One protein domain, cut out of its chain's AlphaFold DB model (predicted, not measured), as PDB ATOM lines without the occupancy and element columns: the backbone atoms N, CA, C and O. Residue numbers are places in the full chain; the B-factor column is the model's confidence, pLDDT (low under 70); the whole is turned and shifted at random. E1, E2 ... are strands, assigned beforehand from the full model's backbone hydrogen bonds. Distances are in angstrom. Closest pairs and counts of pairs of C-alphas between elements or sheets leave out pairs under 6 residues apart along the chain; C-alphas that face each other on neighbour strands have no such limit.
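AT A GLANCE: This is residues 168 to 287 of the 287 residues of the protein "clumping factor A-like isoform X3" of Salmo salar (UniProt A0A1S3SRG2). Though little of it is regular structure, the chain winds in stacked turns, a flattened solenoid with a loop bulging out at residues 207 to 212. In the later turns two small parallel sheets, E1 E3 E5 and E2 E4 E6, form opposite walls. The 120 printed residues include no named helix and six named strands, E1 to E6 in order; the class is all strand, with 23 residues in them. The whole is compact, with a radius of gyration of the C-alphas of 13.2 A and spans of 34 by 29 by 17 A.

HOW THE PARTS SIT: After residues 168 to 236, which hold no named element, find E1 at residues 237 to 239, parallel to E3, residues 253 to 256, at 5 degrees; N 255 and O 238 are 2.9 A apart. E3 is parallel to E5, residues 269 to 272, with N 271 and O 254 at 2.9 A. In the other sheet, E4, residues 261 to 264, is parallel to both neighbours: N 263 is 2.8 A from O 246 of E2, residues 245 to 248, and N 279 of E6, residues 277 to 280, is 2.8 A from O 262. E1 and E2 are apart.

IN THESE COORDINATES: Start at C-alpha 168, (84.072, -15.542, 36.854). E1 begins at C-alpha 237, (86.139, -24.837, 54.709), and runs 7.0 A; E2, E3 and E5 run 10.0 A, E4 and E6 9.9 A. E6 ends at C-alpha 280, (79.662, -20.566, 72.376).

THE WHOLE: The C-alphas of Gly 168 and Val 277, the two farthest apart, are 37.9 A apart. The printed part has no cut, and the links between successive strands are tight. Look for pLDDT under 70 at residues 207 to 212.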
ATOM      1  N   GLY A 168      82.761 -15.753  37.437       95.75
ATOM      2  CA  GLY A 168      84.072 -15.542  36.854       95.75
ATOM      3  C   GLY A 168      85.242 -15.793  37.787       95.75
ATOM      4  O   GLY A 168      85.150 -16.587  38.722       95.75
ATOM      5  N   GLU A 169      86.351 -15.153  37.442       97.75
ATOM      6  CA  GLU A 169      87.507 -14.953  38.314       97.75
ATOM      7  C   GLU A 169      87.656 -13.440  38.506       97.75
ATOM      8  O   GLU A 169      88.277 -12.779  37.667       97.75
ATOM      9  N   ASP A 170      87.081 -12.893  39.579       97.81
ATOM     10  CA  ASP A 170      86.896 -11.448  39.697       97.81
ATOM     11  C   ASP A 170      87.741 -10.833  40.828       97.81
ATOM     12  O   ASP A 170      88.055 -11.437  41.862       97.81
ATOM     13  N   ILE A 171      88.189  -9.591  40.622       98.19
ATOM     14  CA  ILE A 171      88.935  -8.832  41.631       98.19
ATOM     15  C   ILE A 171      88.210  -7.532  41.931       98.19
ATOM     16  O   ILE A 171      88.283  -6.585  41.151       98.19
ATOM     17  N   PHE A 172      87.683  -7.447  43.145       97.50
ATOM     18  CA  PHE A 172      86.991  -6.281  43.668       97.50
ATOM     19  C   PHE A 172      87.923  -5.409  44.504       97.50
ATOM     20  O   PHE A 172      88.913  -5.870  45.120       97.50
ATOM     21  N   LYS A 173      87.689  -4.098  44.446       96.38
ATOM     22  CA  LYS A 173      88.468  -3.135  45.213       96.38
ATOM     23  C   LYS A 173      87.687  -1.854  45.454       96.38
ATOM     24  O   LYS A 173      88.090  -0.782  44.966       96.38
ATOM     25  N   ASP A 174      86.700  -1.973  46.322       92.38
ATOM     26  CA  ASP A 174      85.614  -1.011  46.364       92.38
ATOM     27  C   ASP A 174      85.613  -0.196  47.653       92.38
ATOM     28  O   ASP A 174      86.446  -0.340  48.565       92.38
ATOM     29  N   THR A 175      84.804   0.850  47.649       91.25
ATOM     30  CA  THR A 175      84.692   1.784  48.764       91.25
ATOM     31  C   THR A 175      83.295   2.368  48.753       91.25
ATOM     32  O   THR A 175      83.047   3.326  48.016       91.25
ATOM     33  N   GLY A 176      82.410   1.848  49.593       90.75
ATOM     34  CA  GLY A 176      81.000   2.138  49.396       90.75
ATOM     35  C   GLY A 176      80.046   1.415  50.328       90.75
ATOM     36  O   GLY A 176      80.390   1.071  51.459       90.75
ATOM     37  N   GLU A 177      78.817   1.294  49.842       92.94
ATOM     38  CA  GLU A 177      77.796   0.383  50.354       92.94
ATOM     39  C   GLU A 177      77.502  -0.622  49.236       92.94
ATOM     40  O   GLU A 177      76.687  -0.326  48.355       92.94
ATOM     41  N   ASP A 178      78.161  -1.784  49.258       95.12
ATOM     42  CA  ASP A 178      78.185  -2.678  48.101       95.12
ATOM     43  C   ASP A 178      77.458  -4.009  48.366       95.12
ATOM     44  O   ASP A 178      77.370  -4.532  49.486       95.12
ATOM     45  N   ILE A 179      76.848  -4.569  47.318       97.50
ATOM     46  CA  ILE A 179      76.171  -5.869  47.377       97.50
ATOM     47  C   ILE A 179      76.768  -6.801  46.334       97.50
ATOM     48  O   ILE A 179      76.509  -6.641  45.143       97.50
ATOM     49  N   PHE A 180      77.419  -7.854  46.808       97.69
ATOM     50  CA  PHE A 180      78.055  -8.883  46.000       97.69
ATOM     51  C   PHE A 180      77.189 -10.135  45.905       97.69
ATOM     52  O   PHE A 180      76.421 -10.500  46.817       97.69
ATOM     53  N   LYS A 181      77.219 -10.772  44.733       98.06
ATOM     54  CA  LYS A 181      76.450 -11.988  44.502       98.06
ATOM     55  C   LYS A 181      77.078 -12.832  43.410       98.06
ATOM     56  O   LYS A 181      76.472 -13.025  42.334       98.06
ATOM     57  N   ASP A 182      78.177 -13.453  43.790       96.38
ATOM     58  CA  ASP A 182      79.135 -13.962  42.832       96.38
ATOM     59  C   ASP A 182      79.224 -15.483  42.882       96.38
ATOM     60  O   ASP A 182      78.523 -16.192  43.628       96.38
ATOM     61  N   THR A 183      79.916 -16.035  41.899       96.44
ATOM     62  CA  THR A 183      80.080 -17.476  41.737       96.44
ATOM     63  C   THR A 183      81.353 -17.707  40.955       96.44
ATOM     64  O   THR A 183      81.326 -17.627  39.723       96.44
ATOM     65  N   GLY A 184      82.434 -18.046  41.642       95.94
ATOM     66  CA  GLY A 184      83.735 -17.939  41.009       95.94
ATOM     67  C   GLY A 184      84.915 -18.234  41.916       95.94
ATOM     68  O   GLY A 184      84.818 -19.028  42.851       95.94
ATOM     69  N   GLU A 185      86.036 -17.630  41.547       97.69
ATOM     70  CA  GLU A 185      87.227 -17.487  42.380       97.69
ATOM     71  C   GLU A 185      87.469 -15.985  42.566       97.69
ATOM     72  O   GLU A 185      88.110 -15.361  41.717       97.69
ATOM     73  N   ASP A 186      86.954 -15.408  43.655       97.69
ATOM     74  CA  ASP A 186      86.854 -13.953  43.775       97.69
ATOM     75  C   ASP A 186      87.769 -13.381  44.874       97.69
ATOM     76  O   ASP A 186      88.080 -14.006  45.897       97.69
ATOM     77  N   ILE A 187      88.282 -12.162  44.657       97.88
ATOM     78  CA  ILE A 187      89.142 -11.462  45.624       97.88
ATOM     79  C   ILE A 187      88.584 -10.081  45.955       97.88
ATOM     80  O   ILE A 187      88.835  -9.111  45.237       97.88
ATOM     81  N   PHE A 188      88.042  -9.966  47.158       96.56
ATOM     82  CA  PHE A 188      87.425  -8.770  47.722       96.56
ATOM     83  C   PHE A 188      88.429  -7.943  48.540       96.56
ATOM     84  O   PHE A 188      89.265  -8.462  49.301       96.56
ATOM     85  N   LYS A 189      88.454  -6.624  48.321       94.56
ATOM     86  CA  LYS A 189      89.391  -5.690  48.978       94.56
ATOM     87  C   LYS A 189      88.695  -4.369  49.253       94.56
ATOM     88  O   LYS A 189      89.143  -3.319  48.773       94.56
ATOM     89  N   ASP A 190      87.710  -4.452  50.123       89.19
ATOM     90  CA  ASP A 190      86.724  -3.392  50.241       89.19
ATOM     91  C   ASP A 190      86.909  -2.605  51.531       89.19
ATOM     92  O   ASP A 190      87.804  -2.875  52.350       89.19
ATOM     93  N   THR A 191      86.156  -1.517  51.608       87.44
ATOM     94  CA  THR A 191      86.042  -0.662  52.782       87.44
ATOM     95  C   THR A 191      84.658  -0.038  52.748       87.44
ATOM     96  O   THR A 191      84.437   0.881  51.958       87.44
ATOM     97  N   GLY A 192      83.748  -0.478  53.605       87.25
ATOM     98  CA  GLY A 192      82.352  -0.113  53.404       87.25
ATOM     99  C   GLY A 192      81.395  -0.731  54.401       87.25
ATOM    100  O   GLY A 192      81.804  -1.123  55.490       87.25
ATOM    101  N   GLU A 193      80.116  -0.720  54.036       89.69
ATOM    102  CA  GLU A 193      79.084  -1.587  54.607       89.69
ATOM    103  C   GLU A 193      78.651  -2.559  53.505       89.69
ATOM    104  O   GLU A 193      77.835  -2.190  52.656       89.69
ATOM    105  N   ASP A 194      79.183  -3.782  53.526       92.75
ATOM    106  CA  ASP A 194      79.090  -4.684  52.379       92.75
ATOM    107  C   ASP A 194      78.276  -5.953  52.685       92.75
ATOM    108  O   ASP A 194      78.218  -6.482  53.804       92.75
ATOM    109  N   ILE A 195      77.579  -6.461  51.666       95.56
ATOM    110  CA  ILE A 195      76.819  -7.712  51.751       95.56
ATOM    111  C   ILE A 195      77.327  -8.688  50.701       95.56
ATOM    112  O   ILE A 195      77.053  -8.520  49.516       95.56
ATOM    113  N   PHE A 196      77.910  -9.786  51.167       96.75
ATOM    114  CA  PHE A 196      78.449 -10.859  50.343       96.75
ATOM    115  C   PHE A 196      77.500 -12.054  50.289       96.75
ATOM    116  O   PHE A 196      76.776 -12.394  51.246       96.75
ATOM    117  N   LYS A 197      77.410 -12.677  49.114       97.62
ATOM    118  CA  LYS A 197      76.557 -13.849  48.925       97.62
ATOM    119  C   LYS A 197      77.098 -14.733  47.820       97.62
ATOM    120  O   LYS A 197      76.430 -14.927  46.788       97.62
ATOM    121  N   ASP A 198      78.187 -15.395  48.156       95.88
ATOM    122  CA  ASP A 198      79.060 -15.957  47.147       95.88
ATOM    123  C   ASP A 198      79.065 -17.481  47.208       95.88
ATOM    124  O   ASP A 198      78.360 -18.141  47.998       95.88
ATOM    125  N   THR A 199      79.692 -18.081  46.209       95.94
ATOM    126  CA  THR A 199      79.783 -19.530  46.054       95.94
ATOM    127  C   THR A 199      81.021 -19.830  45.236       95.94
ATOM    128  O   THR A 199      80.960 -19.777  44.005       95.94
ATOM    129  N   GLY A 200      82.106 -20.209  45.896       95.75
ATOM    130  CA  GLY A 200      83.384 -20.212  45.212       95.75
ATOM    131  C   GLY A 200      84.568 -20.613  46.068       95.75
ATOM    132  O   GLY A 200      84.442 -21.389  47.019       95.75
ATOM    133  N   GLU A 201      85.726 -20.126  45.645       97.06
ATOM    134  CA  GLU A 201      86.945 -20.063  46.445       97.06
ATOM    135  C   GLU A 201      87.288 -18.580  46.620       97.06
ATOM    136  O   GLU A 201      87.963 -18.003  45.765       97.06
ATOM    137  N   ASP A 202      86.821 -17.971  47.712       97.19
ATOM    138  CA  ASP A 202      86.811 -16.514  47.828       97.19
ATOM    139  C   ASP A 202      87.795 -16.002  48.897       97.19
ATOM    140  O   ASP A 202      88.098 -16.646  49.912       97.19
ATOM    141  N   ILE A 203      88.364 -14.817  48.657       97.06
ATOM    142  CA  ILE A 203      89.264 -14.144  49.602       97.06
ATOM    143  C   ILE A 203      88.714 -12.765  49.939       97.06
ATOM    144  O   ILE A 203      88.825 -11.836  49.139       97.06
ATOM    145  N   PHE A 204      88.283 -12.602  51.184       95.50
ATOM    146  CA  PHE A 204      87.780 -11.351  51.735       95.50
ATOM    147  C   PHE A 204      88.856 -10.628  52.539       95.50
ATOM    148  O   PHE A 204      89.667 -11.221  53.269       95.50
ATOM    149  N   LYS A 205      88.957  -9.313  52.330       91.75
ATOM    150  CA  LYS A 205      89.961  -8.505  53.020       91.75
ATOM    151  C   LYS A 205      89.522  -7.066  53.247       91.75
ATOM    152  O   LYS A 205      90.172  -6.161  52.693       91.75
ATOM    153  N   ASP A 206      88.616  -6.858  54.187       84.44
ATOM    154  CA  ASP A 206      88.295  -5.530  54.690       84.44
ATOM    155  C   ASP A 206      89.449  -4.965  55.549       84.44
ATOM    156  O   ASP A 206      90.245  -5.660  56.206       84.44
ATOM    157  N   THR A 207      89.674  -3.660  55.420       65.81
ATOM    158  CA  THR A 207      90.712  -2.922  56.149       65.81
ATOM    159  C   THR A 207      90.228  -1.602  56.748       65.81
ATOM    160  O   THR A 207      91.072  -0.774  57.114       65.81
ATOM    161  N   GLY A 208      88.916  -1.396  56.875       57.16
ATOM    162  CA  GLY A 208      88.348  -0.210  57.509       57.16
ATOM    163  C   GLY A 208      88.772  -0.053  58.976       57.16
ATOM    164  O   GLY A 208      88.544  -0.915  59.814       57.16
ATOM    165  N   GLU A 209      89.390   1.079  59.338       46.22
ATOM    166  CA  GLU A 209      89.445   1.488  60.749       46.22
ATOM    167  C   GLU A 209      88.045   2.017  61.138       46.22
ATOM    168  O   GLU A 209      87.726   3.174  60.863       46.22
ATOM    169  N   ASP A 210      87.255   1.180  61.824       40.66
ATOM    170  CA  ASP A 210      86.195   1.541  62.790       40.66
ATOM    171  C   ASP A 210      84.714   1.758  62.353       40.66
ATOM    172  O   ASP A 210      83.964   2.262  63.196       40.66
ATOM    173  N   THR A 211      84.197   1.364  61.171       49.34
ATOM    174  CA  THR A 211      82.727   1.512  60.924       49.34
ATOM    175  C   THR A 211      81.969   0.498  60.050       49.34
ATOM    176  O   THR A 211      80.747   0.603  60.067       49.34
ATOM    177  N   GLY A 212      82.597  -0.432  59.328       59.25
ATOM    178  CA  GLY A 212      81.846  -1.371  58.476       59.25
ATOM    179  C   GLY A 212      81.030  -2.392  59.274       59.25
ATOM    180  O   GLY A 212      81.504  -2.889  60.300       59.25
ATOM    181  N   GLU A 213      79.788  -2.635  58.850       81.44
ATOM    182  CA  GLU A 213      78.961  -3.767  59.284       81.44
ATOM    183  C   GLU A 213      78.798  -4.712  58.089       81.44
ATOM    184  O   GLU A 213      77.877  -4.520  57.289       81.44
ATOM    185  N   ASP A 214      79.654  -5.731  57.988       90.94
ATOM    186  CA  ASP A 214      79.635  -6.638  56.842       90.94
ATOM    187  C   ASP A 214      78.812  -7.900  57.125       90.94
ATOM    188  O   ASP A 214      78.719  -8.421  58.249       90.94
ATOM    189  N   ILE A 215      78.156  -8.402  56.079       93.50
ATOM    190  CA  ILE A 215      77.370  -9.634  56.142       93.50
ATOM    191  C   ILE A 215      77.857 -10.605  55.079       93.50
ATOM    192  O   ILE A 215      77.582 -10.423  53.897       93.50
ATOM    193  N   PHE A 216      78.425 -11.713  55.537       95.81
ATOM    194  CA  PHE A 216      78.912 -12.809  54.711       95.81
ATOM    195  C   PHE A 216      77.911 -13.962  54.698       95.81
ATOM    196  O   PHE A 216      77.208 -14.253  55.686       95.81
ATOM    197  N   LYS A 217      77.739 -14.590  53.533       96.62
ATOM    198  CA  LYS A 217      76.776 -15.683  53.392       96.62
ATOM    199  C   LYS A 217      77.222 -16.672  52.336       96.62
ATOM    200  O   LYS A 217      76.466 -16.909  51.375       96.62
ATOM    201  N   ASP A 218      78.307 -17.363  52.615       94.62
ATOM    202  CA  ASP A 218      79.083 -17.986  51.557       94.62
ATOM    203  C   ASP A 218      78.987 -19.507  51.588       94.62
ATOM    204  O   ASP A 218      78.296 -20.138  52.411       94.62
ATOM    205  N   THR A 219      79.493 -20.128  50.533       95.25
ATOM    206  CA  THR A 219      79.466 -21.578  50.356       95.25
ATOM    207  C   THR A 219      80.653 -21.970  49.503       95.25
ATOM    208  O   THR A 219      80.542 -21.985  48.276       95.25
ATOM    209  N   GLY A 220      81.750 -22.343  50.146       95.56
ATOM    210  CA  GLY A 220      83.003 -22.446  49.423       95.56
ATOM    211  C   GLY A 220      84.181 -22.939  50.241       95.56
ATOM    212  O   GLY A 220      84.036 -23.702  51.202       95.56
ATOM    213  N   GLU A 221      85.360 -22.551  49.774       97.31
ATOM    214  CA  GLU A 221      86.597 -22.572  50.545       97.31
ATOM    215  C   GLU A 221      87.070 -21.125  50.694       97.31
ATOM    216  O   GLU A 221      87.757 -20.614  49.812       97.31
ATOM    217  N   ASP A 222      86.707 -20.486  51.807       97.44
ATOM    218  CA  ASP A 222      86.792 -19.031  51.915       97.44
ATOM    219  C   ASP A 222      87.844 -18.584  52.947       97.44
ATOM    220  O   ASP A 222      88.151 -19.260  53.940       97.44
ATOM    221  N   ILE A 223      88.467 -17.430  52.695       97.19
ATOM    222  CA  ILE A 223      89.429 -16.809  53.612       97.19
ATOM    223  C   ILE A 223      88.965 -15.400  53.955       97.19
ATOM    224  O   ILE A 223      89.030 -14.508  53.115       97.19
ATOM    225  N   PHE A 224      88.656 -15.184  55.228       95.56
ATOM    226  CA  PHE A 224      88.224 -13.904  55.779       95.56
ATOM    227  C   PHE A 224      89.360 -13.232  56.548       95.56
ATOM    228  O   PHE A 224      90.227 -13.881  57.165       95.56
ATOM    229  N   LYS A 225      89.440 -11.905  56.443       93.44
ATOM    230  CA  LYS A 225      90.486 -11.144  57.122       93.44
ATOM    231  C   LYS A 225      90.013  -9.737  57.416       93.44
ATOM    232  O   LYS A 225      90.625  -8.785  56.905       93.44
ATOM    233  N   ASP A 226      89.085  -9.620  58.346       89.69
ATOM    234  CA  ASP A 226      88.285  -8.412  58.476       89.69
ATOM    235  C   ASP A 226      88.537  -7.687  59.800       89.69
ATOM    236  O   ASP A 226      89.361  -8.085  60.645       89.69
ATOM    237  N   THR A 227      88.000  -6.479  59.911       87.81
ATOM    238  CA  THR A 227      88.163  -5.627  61.089       87.81
ATOM    239  C   THR A 227      86.923  -4.769  61.255       87.81
ATOM    240  O   THR A 227      86.888  -3.633  60.793       87.81
ATOM    241  N   GLY A 228      85.934  -5.269  61.983       88.12
ATOM    242  CA  GLY A 228      84.696  -4.524  62.120       88.12
ATOM    243  C   GLY A 228      83.682  -5.198  63.022       88.12
ATOM    244  O   GLY A 228      83.981  -5.585  64.160       88.12
ATOM    245  N   VAL A 229      82.448  -5.215  62.543       90.25
ATOM    246  CA  VAL A 229      81.331  -5.907  63.174       90.25
ATOM    247  C   VAL A 229      80.718  -6.798  62.116       90.25
ATOM    248  O   VAL A 229      79.858  -6.353  61.360       90.25
ATOM    249  N   ASP A 230      81.127  -8.060  62.119       92.56
ATOM    250  CA  ASP A 230      80.874  -8.928  60.980       92.56
ATOM    251  C   ASP A 230      79.886 -10.041  61.347       92.56
ATOM    252  O   ASP A 230      79.813 -10.540  62.483       92.56
ATOM    253  N   ILE A 231      79.045 -10.416  60.385       94.38
ATOM    254  CA  ILE A 231      78.119 -11.540  60.524       94.38
ATOM    255  C   ILE A 231      78.426 -12.566  59.448       94.38
ATOM    256  O   ILE A 231      78.070 -12.379  58.289       94.38
ATOM    257  N   PHE A 232      78.943 -13.706  59.883       95.75
ATOM    258  CA  PHE A 232      79.288 -14.834  59.035       95.75
ATOM    259  C   PHE A 232      78.192 -15.894  59.053       95.75
ATOM    260  O   PHE A 232      77.512 -16.150  60.068       95.75
ATOM    261  N   LYS A 233      77.940 -16.486  57.888       96.38
ATOM    262  CA  LYS A 233      76.964 -17.560  57.761       96.38
ATOM    263  C   LYS A 233      77.346 -18.482  56.621       96.38
ATOM    264  O   LYS A 233      76.623 -18.572  55.612       96.38
ATOM    265  N   ASP A 234      78.366 -19.269  56.902       95.12
ATOM    266  CA  ASP A 234      79.102 -19.938  55.849       95.12
ATOM    267  C   ASP A 234      78.891 -21.446  55.892       95.12
ATOM    268  O   ASP A 234      78.267 -22.040  56.792       95.12
ATOM    269  N   THR A 235      79.245 -22.094  54.794       95.25
ATOM    270  CA  THR A 235      79.118 -23.539  54.646       95.25
ATOM    271  C   THR A 235      80.249 -24.032  53.778       95.25
ATOM    272  O   THR A 235      80.115 -24.074  52.556       95.25
ATOM    273  N   GLY A 236      81.328 -24.469  54.409       95.38
ATOM    274  CA  GLY A 236      82.531 -24.696  53.642       95.38
ATOM    275  C   GLY A 236      83.715 -25.181  54.448       95.38
ATOM    276  O   GLY A 236      83.596 -26.002  55.371       95.38
ATOM    277  N   VAL A 237      84.873 -24.727  54.001       96.81
ATOM    278  CA  VAL A 237      86.139 -24.837  54.709       96.81
ATOM    279  C   VAL A 237      86.692 -23.431  54.813       96.81
ATOM    280  O   VAL A 237      87.314 -22.954  53.869       96.81
ATOM    281  N   ASP A 238      86.500 -22.821  55.974       97.00
ATOM    282  CA  ASP A 238      86.656 -21.382  56.104       97.00
ATOM    283  C   ASP A 238      87.814 -21.050  57.058       97.00
ATOM    284  O   ASP A 238      88.097 -21.755  58.041       97.00
ATOM    285  N   ILE A 239      88.563 -19.998  56.734       96.56
ATOM    286  CA  ILE A 239      89.651 -19.491  57.572       96.56
ATOM    287  C   ILE A 239      89.353 -18.049  57.944       96.56
ATOM    288  O   ILE A 239      89.466 -17.159  57.107       96.56
ATOM    289  N   PHE A 240      89.120 -17.824  59.228       95.75
ATOM    290  CA  PHE A 240      88.812 -16.524  59.802       95.75
ATOM    291  C   PHE A 240      90.038 -15.920  60.478       95.75
ATOM    292  O   PHE A 240      90.880 -16.611  61.088       95.75
ATOM    293  N   LYS A 241      90.205 -14.609  60.309       94.06
ATOM    294  CA  LYS A 241      91.287 -13.870  60.947       94.06
ATOM    295  C   LYS A 241      90.852 -12.438  61.200       94.06
ATOM    296  O   LYS A 241      91.425 -11.496  60.627       94.06
ATOM    297  N   ASP A 242      89.966 -12.320  62.169       91.31
ATOM    298  CA  ASP A 242      89.175 -11.114  62.333       91.31
ATOM    299  C   ASP A 242      89.564 -10.362  63.601       91.31
ATOM    300  O   ASP A 242      90.340 -10.811  64.465       91.31
ATOM    301  N   THR A 243      89.162  -9.102  63.663       89.88
ATOM    302  CA  THR A 243      89.421  -8.240  64.812       89.88
ATOM    303  C   THR A 243      88.235  -7.325  65.011       89.88
ATOM    304  O   THR A 243      88.157  -6.278  64.377       89.88
ATOM    305  N   GLY A 244      87.346  -7.680  65.929       90.25
ATOM    306  CA  GLY A 244      86.089  -6.962  65.988       90.25
ATOM    307  C   GLY A 244      85.071  -7.535  66.952       90.25
ATOM    308  O   GLY A 244      85.383  -7.906  68.093       90.25
ATOM    309  N   VAL A 245      83.822  -7.501  66.510       91.50
ATOM    310  CA  VAL A 245      82.694  -8.139  67.176       91.50
ATOM    311  C   VAL A 245      81.980  -8.992  66.150       91.50
ATOM    312  O   VAL A 245      81.149  -8.478  65.407       91.50
ATOM    313  N   ASP A 246      82.242 -10.292  66.198       93.38
ATOM    314  CA  ASP A 246      81.883 -11.170  65.096       93.38
ATOM    315  C   ASP A 246      80.809 -12.174  65.532       93.38
ATOM    316  O   ASP A 246      80.754 -12.650  66.679       93.38
ATOM    317  N   ILE A 247      79.871 -12.464  64.632       93.88
ATOM    318  CA  ILE A 247      78.825 -13.464  64.843       93.88
ATOM    319  C   ILE A 247      78.959 -14.543  63.783       93.88
ATOM    320  O   ILE A 247      78.565 -14.343  62.641       93.88
ATOM    321  N   PHE A 248      79.372 -15.724  64.221       94.62
ATOM    322  CA  PHE A 248      79.579 -16.889  63.373       94.62
ATOM    323  C   PHE A 248      78.379 -17.830  63.410       94.62
ATOM    324  O   PHE A 248      77.723 -18.044  64.453       94.62
ATOM    325  N   LYS A 249      78.030 -18.371  62.243       94.56
ATOM    326  CA  LYS A 249      76.956 -19.350  62.121       94.56
ATOM    327  C   LYS A 249      77.250 -20.326  60.993       94.56
ATOM    328  O   LYS A 249      76.465 -20.449  60.037       94.56
ATOM    329  N   ASP A 250      78.279 -21.116  61.231       93.81
ATOM    330  CA  ASP A 250      78.956 -21.817  60.155       93.81
ATOM    331  C   ASP A 250      78.682 -23.315  60.196       93.81
ATOM    332  O   ASP A 250      78.157 -23.903  61.160       93.81
ATOM    333  N   THR A 251      78.896 -23.953  59.054       93.19
ATOM    334  CA  THR A 251      78.697 -25.388  58.887       93.19
ATOM    335  C   THR A 251      79.820 -25.962  58.055       93.19
ATOM    336  O   THR A 251      79.704 -26.043  56.834       93.19
ATOM    337  N   GLY A 252      80.869 -26.445  58.707       93.38
ATOM    338  CA  GLY A 252      82.030 -26.831  57.933       93.38
ATOM    339  C   GLY A 252      83.217 -27.303  58.742       93.38
ATOM    340  O   GLY A 252      83.098 -28.079  59.705       93.38
ATOM    341  N   VAL A 253      84.378 -26.906  58.246       94.44
ATOM    342  CA  VAL A 253      85.654 -27.035  58.930       94.44
ATOM    343  C   VAL A 253      86.260 -25.650  58.999       94.44
ATOM    344  O   VAL A 253      86.807 -25.186  58.005       94.44
ATOM    345  N   ASP A 254      86.228 -25.068  60.188       95.25
ATOM    346  CA  ASP A 254      86.487 -23.646  60.349       95.25
ATOM    347  C   ASP A 254      87.746 -23.453  61.205       95.25
ATOM    348  O   ASP A 254      87.992 -24.168  62.190       95.25
ATOM    349  N   ILE A 255      88.609 -22.528  60.791       94.94
ATOM    350  CA  ILE A 255      89.829 -22.168  61.517       94.94
ATOM    351  C   ILE A 255      89.742 -20.705  61.919       94.94
ATOM    352  O   ILE A 255      89.895 -19.828  61.079       94.94
ATOM    353  N   PHE A 256      89.628 -20.466  63.219       94.62
ATOM    354  CA  PHE A 256      89.481 -19.138  63.800       94.62
ATOM    355  C   PHE A 256      90.802 -18.625  64.367       94.62
ATOM    356  O   PHE A 256      91.610 -19.371  64.956       94.62
ATOM    357  N   LYS A 257      91.063 -17.337  64.152       94.19
ATOM    358  CA  LYS A 257      92.233 -16.659  64.704       94.19
ATOM    359  C   LYS A 257      91.902 -15.206  65.006       94.19
ATOM    360  O   LYS A 257      92.566 -14.288  64.501       94.19
ATOM    361  N   ASP A 258      90.970 -15.046  65.928       92.38
ATOM    362  CA  ASP A 258      90.253 -13.789  66.063       92.38
ATOM    363  C   ASP A 258      90.697 -13.014  67.297       92.38
ATOM    364  O   ASP A 258      91.396 -13.502  68.202       92.38
ATOM    365  N   THR A 259      90.403 -11.722  67.293       90.50
ATOM    366  CA  THR A 259      90.719 -10.821  68.399       90.50
ATOM    367  C   THR A 259      89.544  -9.907  68.660       90.50
ATOM    368  O   THR A 259      89.461  -8.828  68.084       90.50
ATOM    369  N   GLY A 260      88.668 -10.286  69.582       90.94
ATOM    370  CA  GLY A 260      87.440  -9.524  69.709       90.94
ATOM    371  C   GLY A 260      86.452 -10.060  70.720       90.94
ATOM    372  O   GLY A 260      86.812 -10.520  71.815       90.94
ATOM    373  N   VAL A 261      85.185  -9.901  70.366       91.50
ATOM    374  CA  VAL A 261      84.055 -10.513  71.052       91.50
ATOM    375  C   VAL A 261      83.292 -11.336  70.036       91.50
ATOM    376  O   VAL A 261      82.531 -10.778  69.254       91.50
ATOM    377  N   ASP A 262      83.414 -12.650  70.152       92.69
ATOM    378  CA  ASP A 262      82.975 -13.551  69.099       92.69
ATOM    379  C   ASP A 262      81.812 -14.405  69.614       92.69
ATOM    380  O   ASP A 262      81.814 -14.912  70.748       92.69
ATOM    381  N   ILE A 263      80.756 -14.526  68.812       92.00
ATOM    382  CA  ILE A 263      79.571 -15.321  69.134       92.00
ATOM    383  C   ILE A 263      79.452 -16.461  68.135       92.00
ATOM    384  O   ILE A 263      78.986 -16.270  67.019       92.00
ATOM    385  N   PHE A 264      79.743 -17.670  68.601       92.19
ATOM    386  CA  PHE A 264      79.790 -18.875  67.779       92.19
ATOM    387  C   PHE A 264      78.491 -19.672  67.844       92.19
ATOM    388  O   PHE A 264      77.940 -19.945  68.931       92.19
ATOM    389  N   LYS A 265      77.990 -20.096  66.682       91.81
ATOM    390  CA  LYS A 265      76.800 -20.946  66.579       91.81
ATOM    391  C   LYS A 265      76.961 -22.015  65.504       91.81
ATOM    392  O   LYS A 265      76.027 -22.275  64.731       91.81
ATOM    393  N   ASP A 266      78.091 -22.696  65.575       90.31
ATOM    394  CA  ASP A 266      78.579 -23.474  64.447       90.31
ATOM    395  C   ASP A 266      78.256 -24.956  64.582       90.31
ATOM    396  O   ASP A 266      77.861 -25.496  65.636       90.31
ATOM    397  N   THR A 267      78.347 -25.624  63.442       88.50
ATOM    398  CA  THR A 267      78.148 -27.059  63.325       88.50
ATOM    399  C   THR A 267      79.227 -27.666  62.455       88.50
ATOM    400  O   THR A 267      79.073 -27.784  61.248       88.50
ATOM    401  N   GLY A 268      80.289 -28.149  63.081       89.69
ATOM    402  CA  GLY A 268      81.395 -28.644  62.287       89.69
ATOM    403  C   GLY A 268      82.562 -29.128  63.113       89.69
ATOM    404  O   GLY A 268      82.398 -29.741  64.183       89.69
ATOM    405  N   VAL A 269      83.738 -28.913  62.542       90.19
ATOM    406  CA  VAL A 269      85.017 -29.057  63.220       90.19
ATOM    407  C   VAL A 269      85.671 -27.694  63.256       90.19
ATOM    408  O   VAL A 269      86.132 -27.226  62.225       90.19
ATOM    409  N   ASP A 270      85.807 -27.157  64.459       91.19
ATOM    410  CA  ASP A 270      86.243 -25.782  64.643       91.19
ATOM    411  C   ASP A 270      87.597 -25.811  65.367       91.19
ATOM    412  O   ASP A 270      87.794 -26.566  66.338       91.19
ATOM    413  N   ILE A 271      88.569 -25.056  64.857       91.00
ATOM    414  CA  ILE A 271      89.920 -24.946  65.415       91.00
ATOM    415  C   ILE A 271      90.149 -23.500  65.830       91.00
ATOM    416  O   ILE A 271      90.280 -22.632  64.976       91.00
ATOM    417  N   PHE A 272      90.297 -23.260  67.132       90.81
ATOM    418  CA  PHE A 272      90.360 -21.898  67.668       90.81
ATOM    419  C   PHE A 272      91.774 -21.478  68.055       90.81
ATOM    420  O   PHE A 272      92.547 -22.231  68.674       90.81
ATOM    421  N   LYS A 273      92.115 -20.226  67.747       90.88
ATOM    422  CA  LYS A 273      93.341 -19.585  68.225       90.88
ATOM    423  C   LYS A 273      93.098 -18.118  68.565       90.88
ATOM    424  O   LYS A 273      93.893 -17.249  68.185       90.88
ATOM    425  N   ASP A 274      92.069 -17.891  69.364       88.31
ATOM    426  CA  ASP A 274      91.542 -16.546  69.549       88.31
ATOM    427  C   ASP A 274      92.119 -15.868  70.779       88.31
ATOM    428  O   ASP A 274      92.663 -16.473  71.719       88.31
ATOM    429  N   THR A 275      92.030 -14.549  70.742       84.00
ATOM    430  CA  THR A 275      92.396 -13.674  71.838       84.00
ATOM    431  C   THR A 275      91.267 -12.697  72.099       84.00
ATOM    432  O   THR A 275      91.318 -11.551  71.674       84.00
ATOM    433  N   GLY A 276      90.262 -13.131  72.850       87.19
ATOM    434  CA  GLY A 276      89.062 -12.327  73.025       87.19
ATOM    435  C   GLY A 276      88.115 -12.851  74.090       87.19
ATOM    436  O   GLY A 276      88.526 -13.457  75.091       87.19
ATOM    437  N   VAL A 277      86.840 -12.528  73.900       87.69
ATOM    438  CA  VAL A 277      85.723 -13.069  74.667       87.69
ATOM    439  C   VAL A 277      84.843 -13.883  73.736       87.69
ATOM    440  O   VAL A 277      84.050 -13.316  72.997       87.69
ATOM    441  N   ASP A 278      84.896 -15.199  73.903       88.25
ATOM    442  CA  ASP A 278      84.178 -16.113  73.020       88.25
ATOM    443  C   ASP A 278      82.901 -16.619  73.710       88.25
ATOM    444  O   ASP A 278      82.912 -17.061  74.874       88.25
ATOM    445  N   ILE A 279      81.772 -16.561  73.005       88.44
ATOM    446  CA  ILE A 279      80.464 -17.013  73.485       88.44
ATOM    447  C   ILE A 279      79.957 -18.143  72.594       88.44
ATOM    448  O   ILE A 279      79.396 -17.924  71.527       88.44
ATOM    449  N   PHE A 280      80.044 -19.365  73.111       87.31
ATOM    450  CA  PHE A 280      79.662 -20.566  72.376       87.31
ATOM    451  C   PHE A 280      78.197 -20.969  72.571       87.31
ATOM    452  O   PHE A 280      77.697 -21.110  73.698       87.31
ATOM    453  N   LYS A 281      77.515 -21.235  71.454       82.25
ATOM    454  CA  LYS A 281      76.204 -21.895  71.398       82.25
ATOM    455  C   LYS A 281      76.155 -22.944  70.279       82.25
ATOM    456  O   LYS A 281      75.172 -23.031  69.539       82.25
ATOM    457  N   ASP A 282      77.198 -23.749  70.181       74.25
ATOM    458  CA  ASP A 282      77.368 -24.761  69.138       74.25
ATOM    459  C   ASP A 282      76.892 -26.169  69.555       74.25
ATOM    460  O   ASP A 282      76.454 -26.436  70.684       74.25
ATOM    461  N   THR A 283      76.979 -27.086  68.589       71.69
ATOM    462  CA  THR A 283      76.905 -28.542  68.813       71.69
ATOM    463  C   THR A 283      78.062 -29.303  68.144       71.69
ATOM    464  O   THR A 283      78.007 -30.534  68.047       71.69
ATOM    465  N   GLY A 284      79.067 -28.564  67.664       71.19
ATOM    466  CA  GLY A 284      80.206 -29.037  66.881       71.19
ATOM    467  C   GLY A 284      81.318 -29.659  67.724       71.19
ATOM    468  O   GLY A 284      81.171 -29.925  68.922       71.19
ATOM    469  N   ARG A 285      82.439 -29.969  67.070       79.88
ATOM    470  CA  ARG A 285      83.646 -30.470  67.729       79.88
ATOM    471  C   ARG A 285      84.738 -29.408  67.692       79.88
ATOM    472  O   ARG A 285      85.316 -29.184  66.640       79.88
ATOM    473  N   HIS A 286      85.147 -28.976  68.879       81.12
ATOM    474  CA  HIS A 286      86.206 -27.979  69.060       81.12
ATOM    475  C   HIS A 286      87.562 -28.608  69.354       81.12
ATOM    476  O   HIS A 286      87.646 -29.589  70.116       81.12
ATOM    477  N   LEU A 287      88.617 -28.045  68.769       75.50
ATOM    478  CA  LEU A 287      90.020 -28.416  68.976       75.50
ATOM    479  C   LEU A 287      90.853 -27.211  69.413       75.50
ATOM    480  O   LEU A 287      91.669 -27.431  70.343       75.50
TER     481      LEU A 287